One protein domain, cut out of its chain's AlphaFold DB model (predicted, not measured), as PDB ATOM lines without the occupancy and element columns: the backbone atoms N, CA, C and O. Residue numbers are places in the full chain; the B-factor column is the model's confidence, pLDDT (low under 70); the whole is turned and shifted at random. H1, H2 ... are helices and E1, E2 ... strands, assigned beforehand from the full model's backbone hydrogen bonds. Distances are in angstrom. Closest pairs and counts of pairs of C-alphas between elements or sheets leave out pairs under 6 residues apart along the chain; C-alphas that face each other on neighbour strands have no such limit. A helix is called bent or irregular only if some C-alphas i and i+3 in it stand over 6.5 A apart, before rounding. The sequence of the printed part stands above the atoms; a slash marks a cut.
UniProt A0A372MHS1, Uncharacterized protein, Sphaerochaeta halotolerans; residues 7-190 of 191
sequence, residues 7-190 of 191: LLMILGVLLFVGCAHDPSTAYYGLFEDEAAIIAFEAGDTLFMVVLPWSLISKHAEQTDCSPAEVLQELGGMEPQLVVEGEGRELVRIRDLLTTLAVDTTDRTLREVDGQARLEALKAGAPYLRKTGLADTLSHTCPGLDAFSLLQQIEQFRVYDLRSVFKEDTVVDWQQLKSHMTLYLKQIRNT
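What this domain is: This is residues 7 to 190 of the 191 residues of an uncharacterized protein of Sphaerochaeta halotolerans (UniProt A0A372MHS1). A twisted sheet of five strands stands in the middle, with H2, H3 and H8 over one face; over the other, H5 covers the edge strand E5 and joins a second group of helices with H1, H4, H6 and H7. The printed part has 184 residues, with eight named helices and five named strands in the order H1 E1 E2 E3 H2 H3 E4 H4 H5 H6 H7 E5 H8. The mixed sheet runs E4 E1 E2 E3 E5, and the class is mixed, helices and strands. The whole is compact, with a radius of gyration of the C-alphas of 16.3 A and spans of 47 by 36 by 32 A.

How they stand to each other: E1, residues 25 to 32, E2, residues 35 to 42, and E3, residues 45 to 51, form a meander, each strand the antiparallel neighbour of the one before, in two hairpins. N 29 and O 37 are 2.9 A apart, and N 38 and O 49 are 2.9 A apart, both within hydrogen-bond range. E4, residues 78 to 86, is parallel to E1, with N 30 and O 83 at 2.7 A; E5, residues 155 to 160, is parallel to E3, with N 48 and O 157 at 2.8 A. H2, residues 53 to 63, and H3, residues 67 to 75, link E3 to E4 in a split strand-helix-strand unit, with E1 and E2 between those strands and a right-handed crossover. H2 and H3 touch at Ala 60 and Pro 67, C-alphas 5.3 A apart, about perpendicular at 76 degrees. H8, residues 173 to 189, on the same face, touches H3 with residues 177 to 184 alone, closest at Leu 74 and Lys 177, C-alphas 5.5 A apart. On the opposite face H5, residues 114 to 128, is over E5 at a height over the sheet of 11.3 A. H5 touches H4, residues 87 to 104, closest at Ala 101 and Ala 120, C-alphas 4.9 A apart. H7, residues 146 to 152, touches H5, with the C-alphas of Ala 125 and Phe 147 5.6 A apart. H1, residues 7 to 11, touches H6, residues 132 to 140, with the C-alphas of Leu 8 and Leu 137 6.2 A apart. Every O i to N i+4 pair is within hydrogen-bond range in H3, H4, H6, H7 and H8, against 6 of 7 in H2, 9 of 11 in H5 and 0 of 1 in H1, where 0 of 2 O i to N i+3 pairs are.

Where its parts are: H1 begins at C-alpha 7, (26.900, -44.894, 41.918), and H8, 24.1 A long, ends at C-alpha 189, (16.790, -38.976, 11.862). H4 is 25.5 A long, E4 23.4 A with a bend of 56 degrees at residue 81, E1 23.0 A and E2 22.4 A. H5 is irregular: C-alphas 123 and 126 are 7.3 A apart.

The domain as a whole: The C-alphas farthest apart, of Lys 130 and Asp 172, are 48.2 A apart. The printed part has no cut. The links H1 to E1 and E5 to H8 are long. The mean pLDDT of the printed part is 78.2, with values under 70 at residues 7 to 23, 134 to 146, 149, 167 to 169 and 190.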
ATOM      1  N   LEU A   7      25.708 -45.366  42.645       39.97
ATOM      2  CA  LEU A   7      26.900 -44.894  41.918       39.97
ATOM      3  C   LEU A   7      27.312 -45.827  40.757       39.97
ATOM      4  O   LEU A   7      27.834 -45.383  39.738       39.97
ATOM      5  N   LEU A   8      27.008 -47.119  40.897       45.84
ATOM      6  CA  LEU A   8      27.159 -48.167  39.881       45.84
ATOM      7  C   LEU A   8      26.089 -48.140  38.790       45.84
ATOM      8  O   LEU A   8      26.294 -48.608  37.676       45.84
ATOM      9  N   MET A   9      24.956 -47.547  39.115       45.94
ATOM     10  CA  MET A   9      23.748 -47.543  38.311       45.94
ATOM     11  C   MET A   9      23.735 -46.397  37.287       45.94
ATOM     12  O   MET A   9      23.280 -46.565  36.162       45.94
ATOM     13  N   ILE A  10      24.324 -45.254  37.638       46.06
ATOM     14  CA  ILE A  10      24.543 -44.127  36.716       46.06
ATOM     15  C   ILE A  10      25.761 -44.375  35.829       46.06
ATOM     16  O   ILE A  10      25.763 -43.985  34.663       46.06
ATOM     17  N   LEU A  11      26.745 -45.128  36.325       49.47
ATOM     18  CA  LEU A  11      27.680 -45.791  35.435       49.47
ATOM     19  C   LEU A  11      26.929 -46.782  34.512       49.47
ATOM     20  O   LEU A  11      27.191 -46.799  33.325       49.47
ATOM     21  N   GLY A  12      25.887 -47.479  34.966       48.81
ATOM     22  CA  GLY A  12      24.987 -48.279  34.116       48.81
ATOM     23  C   GLY A  12      24.229 -47.536  32.995       48.81
ATOM     24  O   GLY A  12      23.772 -48.177  32.061       48.81
ATOM     25  N   VAL A  13      24.144 -46.203  33.003       50.38
ATOM     26  CA  VAL A  13      23.637 -45.411  31.851       50.38
ATOM     27  C   VAL A  13      24.772 -45.037  30.884       50.38
ATOM     28  O   VAL A  13      24.553 -44.759  29.711       50.38
ATOM     29  N   LEU A  14      26.008 -45.062  31.371       41.56
ATOM     30  CA  LEU A  14      27.220 -44.634  30.676       41.56
ATOM     31  C   LEU A  14      27.963 -45.771  29.962       41.56
ATOM     32  O   LEU A  14      29.022 -45.535  29.390       41.56
ATOM     33  N   LEU A  15      27.452 -47.003  30.022       41.41
ATOM     34  CA  LEU A  15      28.275 -48.196  29.844       41.41
ATOM     35  C   LEU A  15      27.637 -49.328  29.028       41.41
ATOM     36  O   LEU A  15      28.299 -50.337  28.873       41.41
ATOM     37  N   PHE A  16      26.419 -49.203  28.485       46.25
ATOM     38  CA  PHE A  16      25.712 -50.284  27.761       46.25
ATOM     39  C   PHE A  16      25.353 -49.914  26.312       46.25
ATOM     40  O   PHE A  16      24.216 -50.049  25.883       46.25
ATOM     41  N   VAL A  17      26.337 -49.475  25.537       42.16
ATOM     42  CA  VAL A  17      26.201 -49.248  24.090       42.16
ATOM     43  C   VAL A  17      27.138 -50.205  23.372       42.16
ATOM     44  O   VAL A  17      28.329 -49.935  23.283       42.16
ATOM     45  N   GLY A  18      26.638 -51.360  22.926       35.62
ATOM     46  CA  GLY A  18      27.435 -52.274  22.106       35.62
ATOM     47  C   GLY A  18      26.775 -53.615  21.831       35.62
ATOM     48  O   GLY A  18      26.951 -54.580  22.569       35.62
ATOM     49  N   CYS A  19      26.012 -53.650  20.742       34.91
ATOM     50  CA  CYS A  19      26.227 -54.483  19.553       34.91
ATOM     51  C   CYS A  19      24.905 -54.520  18.783       34.91
ATOM     52  O   CYS A  19      23.951 -55.132  19.246       34.91
ATOM     53  N   ALA A  20      24.875 -53.889  17.602       41.62
ATOM     54  CA  ALA A  20      23.730 -53.871  16.687       41.62
ATOM     55  C   ALA A  20      22.401 -53.529  17.385       41.62
ATOM     56  O   ALA A  20      21.502 -54.361  17.491       41.62
ATOM     57  N   HIS A  21      22.296 -52.290  17.862       49.97
ATOM     58  CA  HIS A  21      21.072 -51.808  18.483       49.97
ATOM     59  C   HIS A  21      19.951 -51.674  17.463       49.97
ATOM     60  O   HIS A  21      20.110 -51.036  16.418       49.97
ATOM     61  N   ASP A  22      18.801 -52.260  17.789       55.47
ATOM     62  CA  ASP A  22      17.562 -51.903  17.124       55.47
ATOM     63  C   ASP A  22      17.263 -50.442  17.497       55.47
ATOM     64  O   ASP A  22      17.151 -50.128  18.684       55.47
ATOM     65  N   PRO A  23      17.123 -49.520  16.529       63.53
ATOM     66  CA  PRO A  23      16.777 -48.132  16.818       63.53
ATOM     67  C   PRO A  23      15.408 -47.982  17.514       63.53
ATOM     68  O   PRO A  23      14.975 -46.859  17.765       63.53
ATOM     69  N   SER A  24      14.680 -49.073  17.765       72.94
ATOM     70  CA  SER A  24      13.419 -49.117  18.501       72.94
ATOM     71  C   SER A  24      13.546 -49.190  20.035       72.94
ATOM     72  O   SER A  24      12.516 -49.042  20.697       72.94
ATOM     73  N   THR A  25      14.745 -49.372  20.608       83.81
ATOM     74  CA  THR A  25      14.929 -49.514  22.067       83.81
ATOM     75  C   THR A  25      15.541 -48.281  22.741       83.81
ATOM     76  O   THR A  25      16.215 -47.465  22.111       83.81
ATOM     77  N   ALA A  26      15.299 -48.140  24.048       84.56
ATOM     78  CA  ALA A  26      15.862 -47.073  24.872       84.56
ATOM     79  C   ALA A  26      16.181 -47.524  26.304       84.56
ATOM     80  O   ALA A  26      15.647 -48.504  26.827       84.56
ATOM     81  N   TYR A  27      17.044 -46.751  26.948       83.12
ATOM     82  CA  TYR A  27      17.395 -46.844  28.355       83.12
ATOM     83  C   TYR A  27      16.682 -45.743  29.132       83.12
ATOM     84  O   TYR A  27      16.679 -44.580  28.723       83.12
ATOM     85  N   TYR A  28      16.120 -46.104  30.278       85.81
ATOM     86  CA  TYR A  28      15.331 -45.200  31.101       85.81
ATOM     87  C   TYR A  28      15.946 -45.068  32.490       85.81
ATOM     88  O   TYR A  28      16.246 -46.068  33.135       85.81
ATOM     89  N   GLY A  29      16.131 -43.832  32.953       85.81
ATOM     90  CA  GLY A  29      16.636 -43.514  34.287       85.81
ATOM     91  C   GLY A  29      15.655 -42.642  35.057       85.81
ATOM     92  O   GLY A  29      15.210 -41.617  34.554       85.81
ATOM     93  N   LEU A  30      15.337 -43.022  36.283       88.62
ATOM     94  CA  LEU A  30      14.419 -42.338  37.180       88.62
ATOM     95  C   LEU A  30      15.168 -42.018  38.465       88.62
ATOM     96  O   LEU A  30      15.603 -42.915  39.182       88.62
ATOM     97  N   PHE A  31      15.343 -40.731  38.733       87.44
ATOM     98  CA  PHE A  31      16.056 -40.235  39.897       87.44
ATOM     99  C   PHE A  31      15.126 -39.329  40.690       87.44
ATOM    100  O   PHE A  31      14.904 -38.178  40.300       87.44
ATOM    101  N   GLU A  32      14.575 -39.880  41.773       88.06
ATOM    102  CA  GLU A  32      13.564 -39.233  42.614       88.06
ATOM    103  C   GLU A  32      13.975 -37.806  42.978       88.06
ATOM    104  O   GLU A  32      15.124 -37.559  43.344       88.06
ATOM    105  N   ASP A  33      13.036 -36.872  42.862       88.88
ATOM    106  CA  ASP A  33      13.197 -35.441  43.147       88.88
ATOM    107  C   ASP A  33      14.216 -34.687  42.274       88.88
ATOM    108  O   ASP A  33      14.406 -33.489  42.465       88.88
ATOM    109  N   GLU A  34      14.839 -35.331  41.281       88.31
ATOM    110  CA  GLU A  34      15.893 -34.704  40.473       88.31
ATOM    111  C   GLU A  34      15.619 -34.761  38.967       88.31
ATOM    112  O   GLU A  34      15.568 -33.723  38.299       88.31
ATOM    113  N   ALA A  35      15.492 -35.958  38.388       89.50
ATOM    114  CA  ALA A  35      15.383 -36.097  36.938       89.50
ATOM    115  C   ALA A  35      14.794 -37.435  36.492       89.50
ATOM    116  O   ALA A  35      14.987 -38.468  37.124       89.50
ATOM    117  N   ALA A  36      14.178 -37.412  35.319       91.69
ATOM    118  CA  ALA A  36      13.918 -38.582  34.502       91.69
ATOM    119  C   ALA A  36      14.747 -38.488  33.212       91.69
ATOM    120  O   ALA A  36      14.931 -37.401  32.668       91.69
ATOM    121  N   ILE A  37      15.294 -39.600  32.737       90.50
ATOM    122  CA  ILE A  37      16.270 -39.646  31.647       90.50
ATOM    123  C   ILE A  37      15.835 -40.696  30.633       90.50
ATOM    124  O   ILE A  37      15.548 -41.830  31.002       90.50
ATOM    125  N   ILE A  38      15.841 -40.320  29.358       90.12
ATOM    126  CA  ILE A  38      15.677 -41.225  28.220       90.12
ATOM    127  C   ILE A  38      16.991 -41.195  27.444       90.12
ATOM    128  O   ILE A  38      17.409 -40.125  27.000       90.12
ATOM    129  N   ALA A  39      17.648 -42.340  27.287       86.12
ATOM    130  CA  ALA A  39      18.889 -42.461  26.533       86.12
ATOM    131  C   ALA A  39      18.755 -43.506  25.424       86.12
ATOM    132  O   ALA A  39      18.229 -44.593  25.648       86.12
ATOM    133  N   PHE A  40      19.214 -43.177  24.222       83.19
ATOM    134  CA  PHE A  40      19.149 -44.067  23.063       83.19
ATOM    135  C   PHE A  40      20.257 -43.733  22.067       83.19
ATOM    136  O   PHE A  40      20.762 -42.608  22.019       83.19
ATOM    137  N   GLU A  41      20.617 -44.711  21.250       78.88
ATOM    138  CA  GLU A  41      21.614 -44.556  20.199       78.88
ATOM    139  C   GLU A  41      20.949 -44.297  18.851       78.88
ATOM    140  O   GLU A  41      19.926 -44.896  18.509       78.88
ATOM    141  N   ALA A  42      21.565 -43.438  18.044       79.38
ATOM    142  CA  ALA A  42      21.315 -43.415  16.610       79.38
ATOM    143  C   ALA A  42      22.635 -43.167  15.875       79.38
ATOM    144  O   ALA A  42      23.257 -42.117  16.026       79.38
ATOM    145  N   GLY A  43      23.067 -44.154  15.085       78.38
ATOM    146  CA  GLY A  43      24.379 -44.125  14.443       78.38
ATOM    147  C   GLY A  43      25.513 -44.273  15.458       78.38
ATOM    148  O   GLY A  43      25.537 -45.232  16.220       78.38
ATOM    149  N   ASP A  44      26.446 -43.327  15.444       78.38
ATOM    150  CA  ASP A  44      27.628 -43.228  16.313       78.38
ATOM    151  C   ASP A  44      27.394 -42.334  17.552       78.38
ATOM    152  O   ASP A  44      28.312 -42.064  18.336       78.38
ATOM    153  N   THR A  45      26.164 -41.837  17.703       80.12
ATOM    154  CA  THR A  45      25.804 -40.805  18.667       80.12
ATOM    155  C   THR A  45      24.886 -41.362  19.751       80.12
ATOM    156  O   THR A  45      23.824 -41.923  19.463       80.12
ATOM    157  N   LEU A  46      25.261 -41.136  21.014       80.44
ATOM    158  CA  LEU A  46      24.384 -41.351  22.162       80.44
ATOM    159  C   LEU A  46      23.583 -40.077  22.443       80.44
ATOM    160  O   LEU A  46      24.143 -39.022  22.766       80.44
ATOM    161  N   PHE A  47      22.262 -40.194  22.370       84.75
ATOM    162  CA  PHE A  47      21.326 -39.136  22.716       84.75
ATOM    163  C   PHE A  47      20.802 -39.330  24.132       84.75
ATOM    164  O   PHE A  47      20.443 -40.436  24.526       84.75
ATOM    165  N   MET A  48      20.722 -38.238  24.886       86.81
ATOM    166  CA  MET A  48      20.172 -38.219  26.234       86.81
ATOM    167  C   MET A  48      19.181 -37.070  26.364       86.81
ATOM    168  O   MET A  48      19.545 -35.911  26.186       86.81
ATOM    169  N   VAL A  49      17.934 -37.382  26.698       90.00
ATOM    170  CA  VAL A  49      16.896 -36.397  27.002       90.00
ATOM    171  C   VAL A  49      16.640 -36.417  28.498       90.00
ATOM    172  O   VAL A  49      16.303 -37.459  29.059       90.00
ATOM    173  N   VAL A  50      16.816 -35.268  29.147       90.06
ATOM    174  CA  VAL A  50      16.637 -35.111  30.592       90.06
ATOM    175  C   VAL A  50      15.370 -34.305  30.847       90.06
ATOM    176  O   VAL A  50      15.247 -33.158  30.425       90.06
ATOM    177  N   LEU A  51      14.429 -34.918  31.551       91.81
ATOM    178  CA  LEU A  51      13.142 -34.366  31.954       91.81
ATOM    179  C   LEU A  51      13.140 -34.133  33.471       91.81
ATOM    180  O   LEU A  51      13.877 -34.800  34.203       91.81
ATOM    181  N   PRO A  52      12.332 -33.195  33.984       92.12
ATOM    182  CA  PRO A  52      12.203 -33.030  35.425       92.12
ATOM    183  C   PRO A  52      11.424 -34.206  36.018       92.12
ATOM    184  O   PRO A  52      10.406 -34.626  35.467       92.12
ATOM    185  N   TRP A  53      11.873 -34.710  37.170       92.19
ATOM    186  CA  TRP A  53      11.180 -35.785  37.891       92.19
ATOM    187  C   TRP A  53       9.712 -35.445  38.174       92.19
ATOM    188  O   TRP A  53       8.832 -36.294  38.034       92.19
ATOM    189  N   SER A  54       9.440 -34.187  38.530       91.81
ATOM    190  CA  SER A  54       8.100 -33.698  38.867       91.81
ATOM    191  C   SER A  54       7.094 -33.838  37.723       91.81
ATOM    192  O   SER A  54       5.914 -34.035  37.982       91.81
ATOM    193  N   LEU A  55       7.536 -33.776  36.463       91.81
ATOM    194  CA  LEU A  55       6.662 -33.988  35.305       91.81
ATOM    195  C   LEU A  55       6.171 -35.437  35.232       91.81
ATOM    196  O   LEU A  55       5.001 -35.679  34.949       91.81
ATOM    197  N   ILE A  56       7.072 -36.382  35.496       93.50
ATOM    198  CA  ILE A  56       6.787 -37.816  35.415       93.50
ATOM    199  C   ILE A  56       5.968 -38.264  36.624       93.50
ATOM    200  O   ILE A  56       4.918 -38.877  36.463       93.50
ATOM    201  N   SER A  57       6.417 -37.911  37.830       93.31
ATOM    202  CA  SER A  57       5.754 -38.293  39.083       93.31
ATOM    203  C   SER A  57       4.337 -37.731  39.196       93.31
ATOM    204  O   SER A  57       3.418 -38.491  39.479       93.31
ATOM    205  N   LYS A  58       4.114 -36.445  38.882       91.75
ATOM    206  CA  LYS A  58       2.762 -35.856  38.927       91.75
ATOM    207  C   LYS A  58       1.794 -36.547  37.965       91.75
ATOM    208  O   LYS A  58       0.630 -36.720  38.307       91.75
ATOM    209  N   HIS A  59       2.244 -36.914  36.762       92.25
ATOM    210  CA  HIS A  59       1.375 -37.614  35.816       92.25
ATOM    211  C   HIS A  59       1.079 -39.043  36.280       92.25
ATOM    212  O   HIS A  59      -0.078 -39.447  36.283       92.25
ATOM    213  N   ALA A  60       2.105 -39.754  36.754       94.19
ATOM    214  CA  ALA A  60       1.979 -41.094  37.323       94.19
ATOM    215  C   ALA A  60       0.942 -41.142  38.461       94.19
ATOM    216  O   ALA A  60       0.063 -42.001  38.462       94.19
ATOM    217  N   GLU A  61       0.977 -40.160  39.369       93.38
ATOM    218  CA  GLU A  61      -0.010 -40.005  40.445       93.38
ATOM    219  C   GLU A  61      -1.432 -39.740  39.925       93.38
ATOM    220  O   GLU A  61      -2.402 -40.251  40.480       93.38
ATOM    221  N   GLN A  62      -1.580 -38.945  38.861       92.12
ATOM    222  CA  GLN A  62      -2.885 -38.605  38.283       92.12
ATOM    223  C   GLN A  62      -3.540 -39.772  37.541       92.12
ATOM    224  O   GLN A  62      -4.769 -39.830  37.471       92.12
ATOM    225  N   THR A  63      -2.741 -40.668  36.960       91.75
ATOM    226  CA  THR A  63      -3.220 -41.786  36.137       91.75
ATOM    227  C   THR A  63      -3.136 -43.144  36.826       91.75
ATOM    228  O   THR A  63      -3.467 -44.142  36.192       91.75
ATOM    229  N   ASP A  64      -2.717 -43.189  38.093       93.12
ATOM    230  CA  ASP A  64      -2.517 -44.429  38.860       93.12
ATOM    231  C   ASP A  64      -1.582 -45.418  38.131       93.12
ATOM    232  O   ASP A  64      -1.860 -46.608  37.996       93.12
ATOM    233  N   CYS A  65      -0.479 -44.895  37.586       93.50
ATOM    234  CA  CYS A  65       0.564 -45.667  36.900       93.50
ATOM    235  C   CYS A  65       1.914 -45.476  37.597       93.50
ATOM    236  O   CYS A  65       2.102 -44.550  38.385       93.50
ATOM    237  N   SER A  66       2.891 -46.325  37.291       94.38
ATOM    238  CA  SER A  66       4.260 -46.127  37.769       94.38
ATOM    239  C   SER A  66       4.984 -45.016  36.985       94.38
ATOM    240  O   SER A  66       4.765 -44.858  35.779       94.38
ATOM    241  N   PRO A  67       5.920 -44.273  37.611       94.69
ATOM    242  CA  PRO A  67       6.774 -43.315  36.900       94.69
ATOM    243  C   PRO A  67       7.541 -43.928  35.715       94.69
ATOM    244  O   PRO A  67       7.781 -43.256  34.713       94.69
ATOM    245  N   ALA A  68       7.900 -45.211  35.807       91.62
ATOM    246  CA  ALA A  68       8.546 -45.955  34.731       91.62
ATOM    247  C   ALA A  68       7.647 -46.126  33.508       91.62
ATOM    248  O   ALA A  68       8.106 -45.874  32.395       91.62
ATOM    249  N   GLU A  69       6.384 -46.505  33.696       94.25
ATOM    250  CA  GLU A  69       5.416 -46.630  32.599       94.25
ATOM    251  C   GLU A  69       5.181 -45.283  31.915       94.25
ATOM    252  O   GLU A  69       5.204 -45.195  30.690       94.25
ATOM    253  N   VAL A  70       5.051 -44.215  32.703       95.00
ATOM    254  CA  VAL A  70       4.880 -42.848  32.196       95.00
ATOM    255  C   VAL A  70       6.081 -42.401  31.358       95.00
ATOM    256  O   VAL A  70       5.927 -41.832  30.275       95.00
ATOM    257  N   LEU A  71       7.299 -42.663  31.837       93.31
ATOM    258  CA  LEU A  71       8.510 -42.294  31.112       93.31
ATOM    259  C   LEU A  71       8.675 -43.105  29.818       93.31
ATOM    260  O   LEU A  71       9.077 -42.547  28.795       93.31
ATOM    261  N   GLN A  72       8.334 -44.394  29.844       92.12
ATOM    262  CA  GLN A  72       8.326 -45.252  28.657       92.12
ATOM    263  C   GLN A  72       7.282 -44.792  27.636       92.12
ATOM    264  O   GLN A  72       7.574 -44.731  26.441       92.12
ATOM    265  N   GLU A  73       6.095 -44.392  28.096       92.62
ATOM    266  CA  GLU A  73       5.054 -43.830  27.236       92.62
ATOM    267  C   GLU A  73       5.543 -42.568  26.507       92.62
ATOM    268  O   GLU A  73       5.288 -42.411  25.310       92.62
ATOM    269  N   LEU A  74       6.266 -41.683  27.205       92.44
ATOM    270  CA  LEU A  74       6.873 -40.494  26.597       92.44
ATOM    271  C   LEU A  74       8.029 -40.831  25.651       92.44
ATOM    272  O   LEU A  74       8.214 -40.137  24.648       92.44
ATOM    273  N   GLY A  75       8.823 -41.852  25.978       90.62
ATOM    274  CA  GLY A  75       9.944 -42.300  25.154       90.62
ATOM    275  C   GLY A  75       9.508 -42.975  23.860       90.62
ATOM    276  O   GLY A  75      10.189 -42.841  22.843       90.62
ATOM    277  N   GLY A  76       8.366 -43.670  23.870       89.81
ATOM    278  CA  GLY A  76       7.822 -44.353  22.695       89.81
ATOM    279  C   GLY A  76       8.753 -45.429  22.120       89.81
ATOM    280  O   GLY A  76       8.666 -45.740  20.933       89.81
ATOM    281  N   MET A  77       9.670 -45.947  22.942       88.38
ATOM    282  CA  MET A  77      10.679 -46.951  22.602       88.38
ATOM    283  C   MET A  77      10.651 -48.062  23.646       88.38
ATOM    284  O   MET A  77      10.460 -47.788  24.834       88.38
ATOM    285  N   GLU A  78      10.872 -49.297  23.207       88.31
ATOM    286  CA  GLU A  78      10.876 -50.449  24.104       88.31
ATOM    287  C   GLU A  78      12.017 -50.323  25.128       88.31
ATOM    288  O   GLU A  78      13.149 -49.979  24.761       88.31
ATOM    289  N   PRO A  79      11.749 -50.563  26.423       83.12
ATOM    290  CA  PRO A  79      12.766 -50.458  27.450       83.12
ATOM    291  C   PRO A  79      13.760 -51.605  27.329       83.12
ATOM    292  O   PRO A  79      13.427 -52.779  27.477       83.12
ATOM    293  N   GLN A  80      15.023 -51.255  27.142       78.50
ATOM    294  CA  GLN A  80      16.115 -52.206  27.287       78.50
ATOM    295  C   GLN A  80      16.558 -52.344  28.738       78.50
ATOM    296  O   GLN A  80      16.929 -53.427  29.188       78.50
ATOM    297  N   LEU A  81      16.511 -51.235  29.474       74.81
ATOM    298  CA  LEU A  81      16.750 -51.191  30.905       74.81
ATOM    299  C   LEU A  81      15.983 -50.013  31.495       74.81
ATOM    300  O   LEU A  81      15.968 -48.922  30.920       74.81
ATOM    301  N   VAL A  82      15.407 -50.237  32.671       79.69
ATOM    302  CA  VAL A  82      14.861 -49.181  33.518       79.69
ATOM    303  C   VAL A  82      15.659 -49.162  34.807       79.69
ATOM    304  O   VAL A  82      15.938 -50.199  35.409       79.69
ATOM    305  N   VAL A  83      16.056 -47.964  35.194       75.50
ATOM    306  CA  VAL A  83      16.949 -47.695  36.300       75.50
ATOM    307  C   VAL A  83      16.258 -46.737  37.256       75.50
ATOM    308  O   VAL A  83      15.839 -45.666  36.834       75.50
ATOM    309  N   GLU A  84      16.193 -47.085  38.538       81.19
ATOM    310  CA  GLU A  84      15.552 -46.261  39.566       81.19
ATOM    311  C   GLU A  84      16.511 -45.976  40.716       81.19
ATOM    312  O   GLU A  84      17.092 -46.895  41.294       81.19
ATOM    313  N   GLY A  85      16.663 -44.703  41.071       78.12
ATOM    314  CA  GLY A  85      17.517 -44.263  42.158       78.12
ATOM    315  C   GLY A  85      17.064 -42.954  42.797       78.12
ATOM    316  O   GLY A  85      16.101 -42.317  42.394       78.12
ATOM    317  N   GLU A  86      17.795 -42.532  43.817       81.50
ATOM    318  CA  GLU A  86      17.562 -41.284  44.536       81.50
ATOM    319  C   GLU A  86      18.252 -40.107  43.824       81.50
ATOM    320  O   GLU A  86      19.429 -40.191  43.448       81.50
ATOM    321  N   GLY A  87      17.582 -38.956  43.730       78.56
ATOM    322  CA  GLY A  87      18.127 -37.751  43.094       78.56
ATOM    323  C   GLY A  87      19.442 -37.260  43.686       78.56
ATOM    324  O   GLY A  87      20.356 -36.875  42.957       78.56
ATOM    325  N   ARG A  88      19.608 -37.372  45.010       79.94
ATOM    326  CA  ARG A  88      20.854 -36.984  45.700       79.94
ATOM    327  C   ARG A  88      22.087 -37.708  45.177       79.94
ATOM    328  O   ARG A  88      23.202 -37.206  45.298       79.94
ATOM    329  N   GLU A  89      21.915 -38.912  44.659       73.12
ATOM    330  CA  GLU A  89      23.028 -39.676  44.135       73.12
ATOM    331  C   GLU A  89      23.339 -39.309  42.682       73.12
ATOM    332  O   GLU A  89      24.514 -39.220  42.323       73.12
ATOM    333  N   LEU A  90      22.318 -38.954  41.894       75.44
ATOM    334  CA  LEU A  90      22.517 -38.318  40.594       75.44
ATOM    335  C   LEU A  90      23.267 -36.989  40.717       75.44
ATOM    336  O   LEU A  90      24.200 -36.742  39.951       75.44
ATOM    337  N   VAL A  91      22.919 -36.162  41.705       79.31
ATOM    338  CA  VAL A  91      23.637 -34.912  42.002       79.31
ATOM    339  C   VAL A  91      25.103 -35.190  42.323       79.31
ATOM    340  O   VAL A  91      25.982 -34.622  41.683       79.31
ATOM    341  N   ARG A  92      25.390 -36.138  43.226       74.44
ATOM    342  CA  ARG A  92      26.778 -36.498  43.574       74.44
ATOM    343  C   ARG A  92      27.598 -36.915  42.365       74.44
ATOM    344  O   ARG A  92      28.771 -36.568  42.272       74.44
ATOM    345  N   ILE A  93      27.008 -37.671  41.449       73.62
ATOM    346  CA  ILE A  93      27.732 -38.117  40.261       73.62
ATOM    347  C   ILE A  93      27.936 -36.969  39.288       73.62
ATOM    348  O   ILE A  93      29.026 -36.832  38.743       73.62
ATOM    349  N   ARG A  94      26.945 -36.094  39.115       76.81
ATOM    350  CA  ARG A  94      27.128 -34.869  38.333       76.81
ATOM    351  C   ARG A  94      28.232 -33.993  38.907       76.81
ATOM    352  O   ARG A  94      29.008 -33.463  38.118       76.81
ATOM    353  N   ASP A  95      28.349 -33.880  40.225       79.00
ATOM    354  CA  ASP A  95      29.428 -33.129  40.870       79.00
ATOM    355  C   ASP A  95      30.790 -33.769  40.582       79.00
ATOM    356  O   ASP A  95      31.701 -33.087  40.124       79.00
ATOM    357  N   LEU A  96      30.913 -35.093  40.744       77.12
ATOM    358  CA  LEU A  96      32.142 -35.828  40.418       77.12
ATOM    359  C   LEU A  96      32.547 -35.663  38.948       77.12
ATOM    360  O   LEU A  96      33.712 -35.400  38.656       77.12
ATOM    361  N   LEU A  97      31.593 -35.787  38.023       77.81
ATOM    362  CA  LEU A  97      31.838 -35.592  36.592       77.81
ATOM    363  C   LEU A  97      32.156 -34.135  36.256       77.81
ATOM    364  O   LEU A  97      32.911 -33.876  35.324       77.81
ATOM    365  N   THR A  98      31.595 -33.187  37.006       82.31
ATOM    366  CA  THR A  98      31.911 -31.766  36.849       82.31
ATOM    367  C   THR A  98      33.350 -31.500  37.254       82.31
ATOM    368  O   THR A  98      34.081 -30.883  36.488       82.31
ATOM    369  N   THR A  99      33.777 -32.019  38.406       83.12
ATOM    370  CA  THR A  99      35.173 -31.946  38.849       83.12
ATOM    371  C   THR A  99      36.103 -32.590  37.828       83.12
ATOM    372  O   THR A  99      37.062 -31.959  37.408       83.12
ATOM    373  N   LEU A 100      35.774 -33.796  37.346       80.62
ATOM    374  CA  LEU A 100      36.561 -34.461  36.309       80.62
ATOM    375  C   LEU A 100      36.680 -33.593  35.050       80.62
ATOM    376  O   LEU A 100      37.774 -33.453  34.518       80.62
ATOM    377  N   ALA A 101      35.584 -32.995  34.581       83.75
ATOM    378  CA  ALA A 101      35.600 -32.124  33.410       83.75
ATOM    379  C   ALA A 101      36.458 -30.869  33.622       83.75
ATOM    380  O   ALA A 101      37.251 -30.541  32.746       83.75
ATOM    381  N   VAL A 102      36.348 -30.201  34.771       86.88
ATOM    382  CA  VAL A 102      37.179 -29.026  35.096       86.88
ATOM    383  C   VAL A 102      38.658 -29.398  35.226       86.88
ATOM    384  O   VAL A 102      39.514 -28.647  34.785       86.88
ATOM    385  N   ASP A 103      38.976 -30.559  35.798       83.12
ATOM    386  CA  ASP A 103      40.367 -30.972  36.016       83.12
ATOM    387  C   ASP A 103      41.043 -31.485  34.734       83.12
ATOM    388  O   ASP A 103      42.266 -31.449  34.609       83.12
ATOM    389  N   THR A 104      40.258 -32.005  33.785       79.12
ATOM    390  CA  THR A 104      40.767 -32.614  32.543       79.12
ATOM    391  C   THR A 104      40.643 -31.715  31.318       79.12
ATOM    392  O   THR A 104      41.150 -32.067  30.253       79.12
ATOM    393  N   THR A 105      39.994 -30.556  31.446       77.56
ATOM    394  CA  THR A 105      39.808 -29.586  30.360       77.56
ATOM    395  C   THR A 105      40.031 -28.166  30.872       77.56
ATOM    396  O   THR A 105      39.850 -27.905  32.051       77.56
ATOM    397  N   ASP A 106      40.340 -27.208  29.998       76.94
ATOM    398  CA  ASP A 106      40.485 -25.792  30.390       76.94
ATOM    399  C   ASP A 106      39.133 -25.080  30.651       76.94
ATOM    400  O   ASP A 106      39.036 -23.855  30.560       76.94
ATOM    401  N   ARG A 107      38.056 -25.828  30.935       81.25
ATOM    402  CA  ARG A 107      36.716 -25.272  31.177       81.25
ATOM    403  C   ARG A 107      36.558 -24.822  32.624       81.25
ATOM    404  O   ARG A 107      36.946 -25.507  33.568       81.25
ATOM    405  N   THR A 108      35.877 -23.702  32.816       85.62
ATOM    406  CA  THR A 108      35.430 -23.261  34.140       85.62
ATOM    407  C   THR A 108      34.173 -24.016  34.578       85.62
ATOM    408  O   THR A 108      33.405 -24.509  33.755       85.62
ATOM    409  N   LEU A 109      33.883 -24.030  35.886       81.38
ATOM    410  CA  LEU A 109      32.671 -24.660  36.445       81.38
ATOM    411  C   LEU A 109      31.364 -24.230  35.752       81.38
ATOM    412  O   LEU A 109      30.417 -25.009  35.695       81.38
ATOM    413  N   ARG A 110      31.292 -22.995  35.236       81.69
ATOM    414  CA  ARG A 110      30.091 -22.451  34.574       81.69
ATOM    415  C   ARG A 110      29.900 -22.959  33.143       81.69
ATOM    416  O   ARG A 110      28.809 -22.827  32.606       81.69
ATOM    417  N   GLU A 111      30.945 -23.516  32.544       81.56
ATOM    418  CA  GLU A 111      30.973 -24.001  31.159       81.56
ATOM    419  C   GLU A 111      30.801 -25.527  31.077       81.56
ATOM    420  O   GLU A 111      30.816 -26.108  29.989       81.56
ATOM    421  N   VAL A 112      30.648 -26.191  32.229       83.31
ATOM    422  CA  VAL A 112      30.455 -27.638  32.313       83.31
ATOM    423  C   VAL A 112      28.966 -27.971  32.310       83.31
ATOM    424  O   VAL A 112      28.283 -27.963  33.338       83.31
ATOM    425  N   ASP A 113      28.468 -28.290  31.122       81.31
ATOM    426  CA  ASP A 113      27.122 -28.804  30.897       81.31
ATOM    427  C   ASP A 113      27.079 -30.347  30.911       81.31
ATOM    428  O   ASP A 113      28.048 -31.035  31.245       81.31
ATOM    429  N   GLY A 114      25.909 -30.920  30.606       78.44
ATOM    430  CA  GLY A 114      25.741 -32.372  30.527       78.44
ATOM    431  C   GLY A 114      26.642 -33.027  29.479       78.44
ATOM    432  O   GLY A 114      27.165 -34.107  29.735       78.44
ATOM    433  N   GLN A 115      26.874 -32.369  28.341       83.31
ATOM    434  CA  GLN A 115      27.717 -32.908  27.278       83.31
ATOM    435  C   GLN A 115      29.189 -32.942  27.714       83.31
ATOM    436  O   GLN A 115      29.834 -33.984  27.609       83.31
ATOM    437  N   ALA A 116      29.687 -31.853  28.305       82.12
ATOM    438  CA  ALA A 116      31.047 -31.750  28.829       82.12
ATOM    439  C   ALA A 116      31.373 -32.854  29.851       82.12
ATOM    440  O   ALA A 116      32.462 -33.424  29.839       82.12
ATOM    441  N   ARG A 117      30.411 -33.189  30.722       82.38
ATOM    442  CA  ARG A 117      30.546 -34.266  31.718       82.38
ATOM    443  C   ARG A 117      30.727 -35.642  31.074       82.38
ATOM    444  O   ARG A 117      31.544 -36.429  31.549       82.38
ATOM    445  N   LEU A 118      29.973 -35.935  30.013       80.00
ATOM    446  CA  LEU A 118      30.062 -37.208  29.286       80.00
ATOM    447  C   LEU A 118      31.369 -37.311  28.492       80.00
ATOM    448  O   LEU A 118      32.033 -38.345  28.530       80.00
ATOM    449  N   GLU A 119      31.775 -36.222  27.836       82.38
ATOM    450  CA  GLU A 119      33.056 -36.130  27.126       82.38
ATOM    451  C   GLU A 119      34.240 -36.353  28.078       82.38
ATOM    452  O   GLU A 119      35.123 -37.163  27.788       82.38
ATOM    453  N   ALA A 120      34.224 -35.704  29.245       80.62
ATOM    454  CA  ALA A 120      35.247 -35.878  30.272       80.62
ATOM    455  C   ALA A 120      35.289 -37.313  30.811       80.62
ATOM    456  O   ALA A 120      36.369 -37.876  30.992       80.62
ATOM    457  N   LEU A 121      34.128 -37.946  31.019       78.94
ATOM    458  CA  LEU A 121      34.081 -39.347  31.423       78.94
ATOM    459  C   LEU A 121      34.678 -40.267  30.354       78.94
ATOM    460  O   LEU A 121      35.469 -41.148  30.692       78.94
ATOM    461  N   LYS A 122      34.336 -40.061  29.076       79.94
ATOM    462  CA  LYS A 122      34.890 -40.840  27.960       79.94
ATOM    463  C   LYS A 122      36.407 -40.679  27.874       79.94
ATOM    464  O   LYS A 122      37.119 -41.677  27.778       79.94
ATOM    465  N   ALA A 123      36.911 -39.450  27.977       82.44
ATOM    466  CA  ALA A 123      38.347 -39.172  27.996       82.44
ATOM    467  C   ALA A 123      39.045 -39.786  29.225       82.44
ATOM    468  O   ALA A 123      40.158 -40.302  29.122       82.44
ATOM    469  N   GLY A 124      38.373 -39.784  30.379       79.12
ATOM    470  CA  GLY A 124      38.849 -40.367  31.633       79.12
ATOM    471  C   GLY A 124      38.747 -41.896  31.708       79.12
ATOM    472  O   GLY A 124      39.423 -42.507  32.538       79.12
ATOM    473  N   ALA A 125      37.957 -42.535  30.839       78.06
ATOM    474  CA  ALA A 125      37.676 -43.972  30.866       78.06
ATOM    475  C   ALA A 125      38.931 -44.870  30.948       78.06
ATOM    476  O   ALA A 125      38.947 -45.773  31.791       78.06
ATOM    477  N   PRO A 126      40.025 -44.627  30.185       80.69
ATOM    478  CA  PRO A 126      41.250 -45.427  30.291       80.69
ATOM    479  C   PRO A 126      41.906 -45.384  31.677       80.69
ATOM    480  O   PRO A 126      42.564 -46.343  32.085       80.69
ATOM    481  N   TYR A 127      41.760 -44.267  32.392       79.62
ATOM    482  CA  TYR A 127      42.320 -44.067  33.728       79.62
ATOM    483  C   TYR A 127      41.404 -44.655  34.798       79.62
ATOM    484  O   TYR A 127      41.874 -45.382  35.672       79.62
ATOM    485  N   LEU A 128      40.094 -44.416  34.687       74.81
ATOM    486  CA  LEU A 128      39.080 -44.959  35.593       74.81
ATOM    487  C   LEU A 128      39.065 -46.490  35.588       74.81
ATOM    488  O   LEU A 128      38.888 -47.104  36.642       74.81
ATOM    489  N   ARG A 129      39.369 -47.104  34.438       76.19
ATOM    490  CA  ARG A 129      39.531 -48.555  34.292       76.19
ATOM    491  C   ARG A 129      40.623 -49.154  35.187       76.19
ATOM    492  O   ARG A 129      40.589 -50.343  35.471       76.19
ATOM    493  N   LYS A 130      41.592 -48.350  35.634       80.12
ATOM    494  CA  LYS A 130      42.699 -48.778  36.510       80.12
ATOM    495  C   LYS A 130      42.403 -48.568  37.998       80.12
ATOM    496  O   LYS A 130      43.279 -48.778  38.830       80.12
ATOM    497  N   THR A 131      41.203 -48.104  38.333       75.00
ATOM    498  CA  THR A 131      40.769 -47.859  39.713       75.00
ATOM    499  C   THR A 131      39.834 -48.974  40.183       75.00
ATOM    500  O   THR A 131      39.279 -49.705  39.363       75.00
ATOM    501  N   GLY A 132      39.570 -49.051  41.493       70.69
ATOM    502  CA  GLY A 132      38.582 -49.991  42.049       70.69
ATOM    503  C   GLY A 132      37.151 -49.789  41.527       70.69
ATOM    504  O   GLY A 132      36.284 -50.625  41.773       70.69
ATOM    505  N   LEU A 133      36.888 -48.709  40.777       70.31
ATOM    506  CA  LEU A 133      35.632 -48.508  40.060       70.31
ATOM    507  C   LEU A 133      35.399 -49.606  39.015       70.31
ATOM    508  O   LEU A 133      34.281 -50.089  38.910       70.31
ATOM    509  N   ALA A 134      36.436 -50.038  38.292       68.38
ATOM    510  CA  ALA A 134      36.317 -51.107  37.301       68.38
ATOM    511  C   ALA A 134      35.849 -52.424  37.931       68.38
ATOM    512  O   ALA A 134      34.894 -53.030  37.452       68.38
ATOM    513  N   ASP A 135      36.447 -52.804  39.060       68.12
ATOM    514  CA  ASP A 135      36.058 -54.008  39.799       68.12
ATOM    515  C   ASP A 135      34.630 -53.896  40.343       68.12
ATOM    516  O   ASP A 135      33.833 -54.830  40.264       68.12
ATOM    517  N   THR A 136      34.285 -52.711  40.849       64.88
ATOM    518  CA  THR A 136      32.954 -52.405  41.378       64.88
ATOM    519  C   THR A 136      31.895 -52.544  40.275       64.88
ATOM    520  O   THR A 136      30.839 -53.141  40.504       64.88
ATOM    521  N   LEU A 137      32.207 -52.093  39.054       63.09
ATOM    522  CA  LEU A 137      31.350 -52.237  37.875       63.09
ATOM    523  C   LEU A 137      31.200 -53.660  37.403       63.09
ATOM    524  O   LEU A 137      30.078 -54.100  37.202       63.09
ATOM    525  N   SER A 138      32.302 -54.385  37.249       63.97
ATOM    526  CA  SER A 138      32.240 -55.782  36.829       63.97
ATOM    527  C   SER A 138      31.465 -56.636  37.832       63.97
ATOM    528  O   SER A 138      30.808 -57.596  37.437       63.97
ATOM    529  N   HIS A 139      31.489 -56.276  39.120       61.22
ATOM    530  CA  HIS A 139      30.694 -56.945  40.145       61.22
ATOM    531  C   HIS A 139      29.194 -56.626  40.058       61.22
ATOM    532  O   HIS A 139      28.367 -57.500  40.299       61.22
ATOM    533  N   THR A 140      28.834 -55.389  39.716       54.47
ATOM    534  CA  THR A 140      27.428 -54.929  39.747       54.47
ATOM    535  C   THR A 140      26.725 -55.068  38.407       54.47
ATOM    536  O   THR A 140      25.511 -55.234  38.354       54.47
ATOM    537  N   CYS A 141      27.499 -55.067  37.328       53.50
ATOM    538  CA  CYS A 141      27.064 -55.278  35.958       53.50
ATOM    539  C   CYS A 141      27.894 -56.416  35.332       53.50
ATOM    540  O   CYS A 141      28.732 -56.161  34.460       53.50
ATOM    541  N   PRO A 142      27.719 -57.678  35.777       53.34
ATOM    542  CA  PRO A 142      28.500 -58.796  35.261       53.34
ATOM    543  C   PRO A 142      28.297 -58.967  33.753       53.34
ATOM    544  O   PRO A 142      27.170 -58.955  33.267       53.34
ATOM    545  N   GLY A 143      29.393 -59.155  33.014       55.69
ATOM    546  CA  GLY A 143      29.359 -59.338  31.557       55.69
ATOM    547  C   GLY A 143      29.364 -58.042  30.747       55.69
ATOM    548  O   GLY A 143      29.429 -58.105  29.521       55.69
ATOM    549  N   LEU A 144      29.363 -56.882  31.408       59.78
ATOM    550  CA  LEU A 144      29.457 -55.598  30.740       59.78
ATOM    551  C   LEU A 144      30.848 -54.968  30.866       59.78
ATOM    552  O   LEU A 144      31.267 -54.579  31.957       59.78
ATOM    553  N   ASP A 145      31.513 -54.740  29.730       67.25
ATOM    554  CA  ASP A 145      32.686 -53.861  29.664       67.25
ATOM    555  C   ASP A 145      32.303 -52.423  29.330       67.25
ATOM    556  O   ASP A 145      32.636 -51.840  28.300       67.25
ATOM    557  N   ALA A 146      31.601 -51.870  30.292       66.38
ATOM    558  CA  ALA A 146      31.497 -50.481  30.603       66.38
ATOM    559  C   ALA A 146      32.406 -49.511  29.836       66.38
ATOM    560  O   ALA A 146      31.970 -48.778  28.945       66.38
ATOM    561  N   PHE A 147      33.677 -49.461  30.219       73.00
ATOM    562  CA  PHE A 147      34.590 -48.452  29.702       73.00
ATOM    563  C   PHE A 147      34.883 -48.654  28.217       73.00
ATOM    564  O   PHE A 147      35.085 -47.669  27.513       73.00
ATOM    565  N   SER A 148      34.880 -49.898  27.730       70.69
ATOM    566  CA  SER A 148      35.012 -50.171  26.295       70.69
ATOM    567  C   SER A 148      33.803 -49.674  25.507       70.69
ATOM    568  O   SER A 148      33.970 -49.151  24.412       70.69
ATOM    569  N   LEU A 149      32.599 -49.782  26.064       68.94
ATOM    570  CA  LEU A 149      31.366 -49.336  25.410       68.94
ATOM    571  C   LEU A 149      31.304 -47.808  25.356       68.94
ATOM    572  O   LEU A 149      31.030 -47.223  24.311       68.94
ATOM    573  N   LEU A 150      31.727 -47.144  26.432       70.75
ATOM    574  CA  LEU A 150      31.895 -45.692  26.440       70.75
ATOM    575  C   LEU A 150      32.912 -45.199  25.393       70.75
ATOM    576  O   LEU A 150      32.768 -44.104  24.850       70.75
ATOM    577  N   GLN A 151      33.943 -45.995  25.097       73.06
ATOM    578  CA  GLN A 151      34.928 -45.675  24.058       73.06
ATOM    579  C   GLN A 151      34.394 -45.850  22.631       73.06
ATOM    580  O   GLN A 151      34.930 -45.208  21.729       73.06
ATOM    581  N   GLN A 152      33.371 -46.682  22.424       74.12
ATOM    582  CA  GLN A 152      32.753 -46.918  21.113       74.12
ATOM    583  C   GLN A 152      31.807 -45.791  20.689       74.12
ATOM    584  O   GLN A 152      31.620 -45.575  19.497       74.12
ATOM    585  N   ILE A 153      31.238 -45.058  21.646       74.50
ATOM    586  CA  ILE A 153      30.385 -43.900  21.363       74.50
ATOM    587  C   ILE A 153      31.254 -42.791  20.784       74.50
ATOM    588  O   ILE A 153      32.148 -42.315  21.479       74.50
ATOM    589  N   GLU A 154      31.011 -42.329  19.558       80.56
ATOM    590  CA  GLU A 154      31.800 -41.243  18.967       80.56
ATOM    591  C   GLU A 154      31.367 -39.886  19.519       80.56
ATOM    592  O   GLU A 154      32.225 -39.097  19.933       80.56
ATOM    593  N   GLN A 155      30.052 -39.662  19.615       82.50
ATOM    594  CA  GLN A 155      29.465 -38.374  19.984       82.50
ATOM    595  C   GLN A 155      28.410 -38.496  21.090       82.50
ATOM    596  O   GLN A 155      27.675 -39.478  21.180       82.50
ATOM    597  N   PHE A 156      28.284 -37.441  21.899       80.00
ATOM    598  CA  PHE A 156      27.207 -37.288  22.878       80.00
ATOM    599  C   PHE A 156      26.335 -36.087  22.529       80.00
ATOM    600  O   PHE A 156      26.841 -35.013  22.196       80.00
ATOM    601  N   ARG A 157      25.020 -36.243  22.672       84.56
ATOM    602  CA  ARG A 157      24.051 -35.149  22.552       84.56
ATOM    603  C   ARG A 157      23.110 -35.171  23.745       84.56
ATOM    604  O   ARG A 157      22.315 -36.094  23.897       84.56
ATOM    605  N   VAL A 158      23.205 -34.146  24.589       85.25
ATOM    606  CA  VAL A 158      22.381 -34.021  25.797       85.25
ATOM    607  C   VAL A 158      21.375 -32.891  25.619       85.25
ATOM    608  O   VAL A 158      21.750 -31.734  25.457       85.25
ATOM    609  N   TYR A 159      20.095 -33.232  25.694       87.81
ATOM    610  CA  TYR A 159      18.975 -32.302  25.679       87.81
ATOM    611  C   TYR A 159      18.385 -32.205  27.084       87.81
ATOM    612  O   TYR A 159      17.561 -33.030  27.486       87.81
ATOM    613  N   ASP A 160      18.824 -31.207  27.848       87.12
ATOM    614  CA  ASP A 160      18.286 -30.940  29.181       87.12
ATOM    615  C   ASP A 160      17.042 -30.050  29.086       87.12
ATOM    616  O   ASP A 160      17.132 -28.844  28.853       87.12
ATOM    617  N   LEU A 161      15.869 -30.661  29.243       89.00
ATOM    618  CA  LEU A 161      14.575 -29.991  29.141       89.00
ATOM    619  C   LEU A 161      14.049 -29.522  30.501       89.00
ATOM    620  O   LEU A 161      12.968 -28.940  30.570       89.00
ATOM    621  N   ARG A 162      14.788 -29.722  31.598       86.88
ATOM    622  CA  ARG A 162      14.323 -29.350  32.945       86.88
ATOM    623  C   ARG A 162      14.060 -27.855  33.098       86.88
ATOM    624  O   ARG A 162      13.160 -27.472  33.829       86.88
ATOM    625  N   SER A 163      14.799 -27.013  32.378       82.12
ATOM    626  CA  SER A 163      14.578 -25.561  32.358       82.12
ATOM    627  C   SER A 163      13.367 -25.132  31.518       82.12
ATOM    628  O   SER A 163      12.871 -24.018  31.687       82.12
ATOM    629  N   VAL A 164      12.885 -25.999  30.620       83.25
ATOM    630  CA  VAL A 164      11.725 -25.743  29.751       83.25
ATOM    631  C   VAL A 164      10.424 -25.917  30.532       83.25
ATOM    632  O   VAL A 164       9.485 -25.137  30.373       83.25
ATOM    633  N   PHE A 165      10.379 -26.914  31.412       80.56
ATOM    634  CA  PHE A 165       9.213 -27.237  32.226       80.56
ATOM    635  C   PHE A 165       9.286 -26.520  33.578       80.56
ATOM    636  O   PHE A 165       9.993 -26.943  34.487       80.56
ATOM    637  N   LYS A 166       8.534 -25.424  33.728       71.50
ATOM    638  CA  LYS A 166       8.364 -24.752  35.029       71.50
ATOM    639  C   LYS A 166       7.399 -25.540  35.914       71.50
ATOM    640  O   LYS A 166       6.384 -26.021  35.409       71.50
ATOM    641  N   GLU A 167       7.670 -25.587  37.219       62.84
ATOM    642  CA  GLU A 167       6.968 -26.431  38.207       62.84
ATOM    643  C   GLU A 167       5.438 -26.237  38.266       62.84
ATOM    644  O   GLU A 167       4.725 -27.195  38.582       62.84
ATOM    645  N   ASP A 168       4.947 -25.050  37.893       63.06
ATOM    646  CA  ASP A 168       3.526 -24.657  37.936       63.06
ATOM    647  C   ASP A 168       2.811 -24.719  36.576       63.06
ATOM    648  O   ASP A 168       1.662 -24.294  36.438       63.06
ATOM    649  N   THR A 169       3.479 -25.215  35.536       66.12
ATOM    650  CA  THR A 169       2.851 -25.321  34.216       66.12
ATOM    651  C   THR A 169       1.866 -26.484  34.217       66.12
ATOM    652  O   THR A 169       2.267 -27.632  34.398       66.12
ATOM    653  N   VAL A 170       0.581 -26.211  33.974       70.38
ATOM    654  CA  VAL A 170      -0.374 -27.269  33.622       70.38
ATOM    655  C   VAL A 170       0.043 -27.828  32.266       70.38
ATOM    656  O   VAL A 170       0.016 -27.116  31.262       70.38
ATOM    657  N   VAL A 171       0.475 -29.085  32.246       81.44
ATOM    658  CA  VAL A 171       0.928 -29.756  31.029       81.44
ATOM    659  C   VAL A 171      -0.236 -30.528  30.423       81.44
ATOM    660  O   VAL A 171      -0.786 -31.426  31.054       81.44
ATOM    661  N   ASP A 172      -0.592 -30.203  29.179       88.19
ATOM    662  CA  ASP A 172      -1.425 -31.084  28.362       88.19
ATOM    663  C   ASP A 172      -0.597 -32.322  27.993       88.19
ATOM    664  O   ASP A 172       0.331 -32.254  27.180       88.19
ATOM    665  N   TRP A 173      -0.911 -33.452  28.630       89.62
ATOM    666  CA  TRP A 173      -0.158 -34.692  28.463       89.62
ATOM    667  C   TRP A 173      -0.197 -35.225  27.031       89.62
ATOM    668  O   TRP A 173       0.824 -35.660  26.503       89.62
ATOM    669  N   GLN A 174      -1.355 -35.159  26.368       90.06
ATOM    670  CA  GLN A 174      -1.496 -35.665  25.001       90.06
ATOM    671  C   GLN A 174      -0.692 -34.815  24.021       90.06
ATOM    672  O   GLN A 174      -0.021 -35.345  23.124       90.06
ATOM    673  N   GLN A 175      -0.703 -33.496  24.217       89.25
ATOM    674  CA  GLN A 175       0.126 -32.593  23.433       89.25
ATOM    675  C   GLN A 175       1.619 -32.830  23.696       89.25
ATOM    676  O   GLN A 175       2.393 -32.933  22.741       89.25
ATOM    677  N   LEU A 176       2.025 -32.972  24.963       90.88
ATOM    678  CA  LEU A 176       3.408 -33.277  25.332       90.88
ATOM    679  C   LEU A 176       3.877 -34.581  24.684       90.88
ATOM    680  O   LEU A 176       4.917 -34.590  24.030       90.88
ATOM    681  N   LYS A 177       3.107 -35.663  24.816       91.38
ATOM    682  CA  LYS A 177       3.425 -36.964  24.224       91.38
ATOM    683  C   LYS A 177       3.588 -36.869  22.709       91.38
ATOM    684  O   LYS A 177       4.551 -37.396  22.151       91.38
ATOM    685  N   SER A 178       2.686 -36.150  22.041       89.88
ATOM    686  CA  SER A 178       2.750 -35.928  20.591       89.88
ATOM    687  C   SER A 178       4.019 -35.170  20.191       89.88
ATOM    688  O   SER A 178       4.717 -35.571  19.259       89.88
ATOM    689  N   HIS A 179       4.358 -34.104  20.921       89.69
ATOM    690  CA  HIS A 179       5.584 -33.341  20.693       89.69
ATOM    691  C   HIS A 179       6.843 -34.164  20.975       89.69
ATOM    692  O   HIS A 179       7.749 -34.153  20.150       89.69
ATOM    693  N   MET A 180       6.891 -34.910  22.080       91.19
ATOM    694  CA  MET A 180       8.014 -35.785  22.427       91.19
ATOM    695  C   MET A 180       8.228 -36.861  21.366       91.19
ATOM    696  O   MET A 180       9.352 -37.055  20.912       91.19
ATOM    697  N   THR A 181       7.154 -37.486  20.884       89.75
ATOM    698  CA  THR A 181       7.219 -38.480  19.803       89.75
ATOM    699  C   THR A 181       7.842 -37.883  18.537       89.75
ATOM    700  O   THR A 181       8.739 -38.477  17.935       89.75
ATOM    701  N   LEU A 182       7.396 -36.689  18.127       87.81
ATOM    702  CA  LEU A 182       7.958 -35.991  16.966       87.81
ATOM    703  C   LEU A 182       9.417 -35.585  17.197       87.81
ATOM    704  O   LEU A 182      10.246 -35.781  16.310       87.81
ATOM    705  N   TYR A 183       9.727 -35.062  18.380       87.25
ATOM    706  CA  TYR A 183      11.054 -34.599  18.766       87.25
ATOM    707  C   TYR A 183      12.075 -35.741  18.770       87.25
ATOM    708  O   TYR A 183      13.102 -35.658  18.100       87.25
ATOM    709  N   LEU A 184      11.760 -36.859  19.430       88.06
ATOM    710  CA  LEU A 184      12.607 -38.052  19.462       88.06
ATOM    711  C   LEU A 184      12.792 -38.642  18.059       88.06
ATOM    712  O   LEU A 184      13.903 -39.014  17.682       88.06
ATOM    713  N   LYS A 185      11.737 -38.651  17.233       86.44
ATOM    714  CA  LYS A 185      11.835 -39.072  15.828       86.44
ATOM    715  C   LYS A 185      12.735 -38.149  15.002       86.44
ATOM    716  O   LYS A 185      13.469 -38.633  14.145       86.44
ATOM    717  N   GLN A 186      12.679 -36.835  15.217       86.38
ATOM    718  CA  GLN A 186      13.551 -35.875  14.533       86.38
ATOM    719  C   GLN A 186      15.011 -36.072  14.937       86.38
ATOM    720  O   GLN A 186      15.865 -36.185  14.058       86.38
ATOM    721  N   ILE A 187      15.281 -36.199  16.238       84.56
ATOM    722  CA  ILE A 187      16.627 -36.456  16.758       84.56
ATOM    723  C   ILE A 187      17.211 -37.724  16.129       84.56
ATOM    724  O   ILE A 187      18.302 -37.678  15.574       84.56
ATOM    725  N   ARG A 188      16.453 -38.827  16.116       77.31
ATOM    726  CA  ARG A 188      16.888 -40.108  15.530       77.31
ATOM    727  C   ARG A 188      17.221 -40.041  14.039       77.31
ATOM    728  O   ARG A 188      18.022 -40.833  13.556       77.31
ATOM    729  N   ASN A 189      16.578 -39.138  13.302       77.00
ATOM    730  CA  ASN A 189      16.790 -38.976  11.862       77.00
ATOM    731  C   ASN A 189      17.863 -37.932  11.526       77.00
ATOM    732  O   ASN A 189      18.191 -37.760  10.350       77.00
ATOM    733  N   THR A 190      18.390 -37.228  12.528       67.19
ATOM    734  CA  THR A 190      19.470 -36.259  12.350       67.19
ATOM    735  C   THR A 190      20.781 -37.042  12.306       67.19
ATOM    736  O   THR A 190      21.270 -37.478  13.343       67.19
TER     737      THR A 190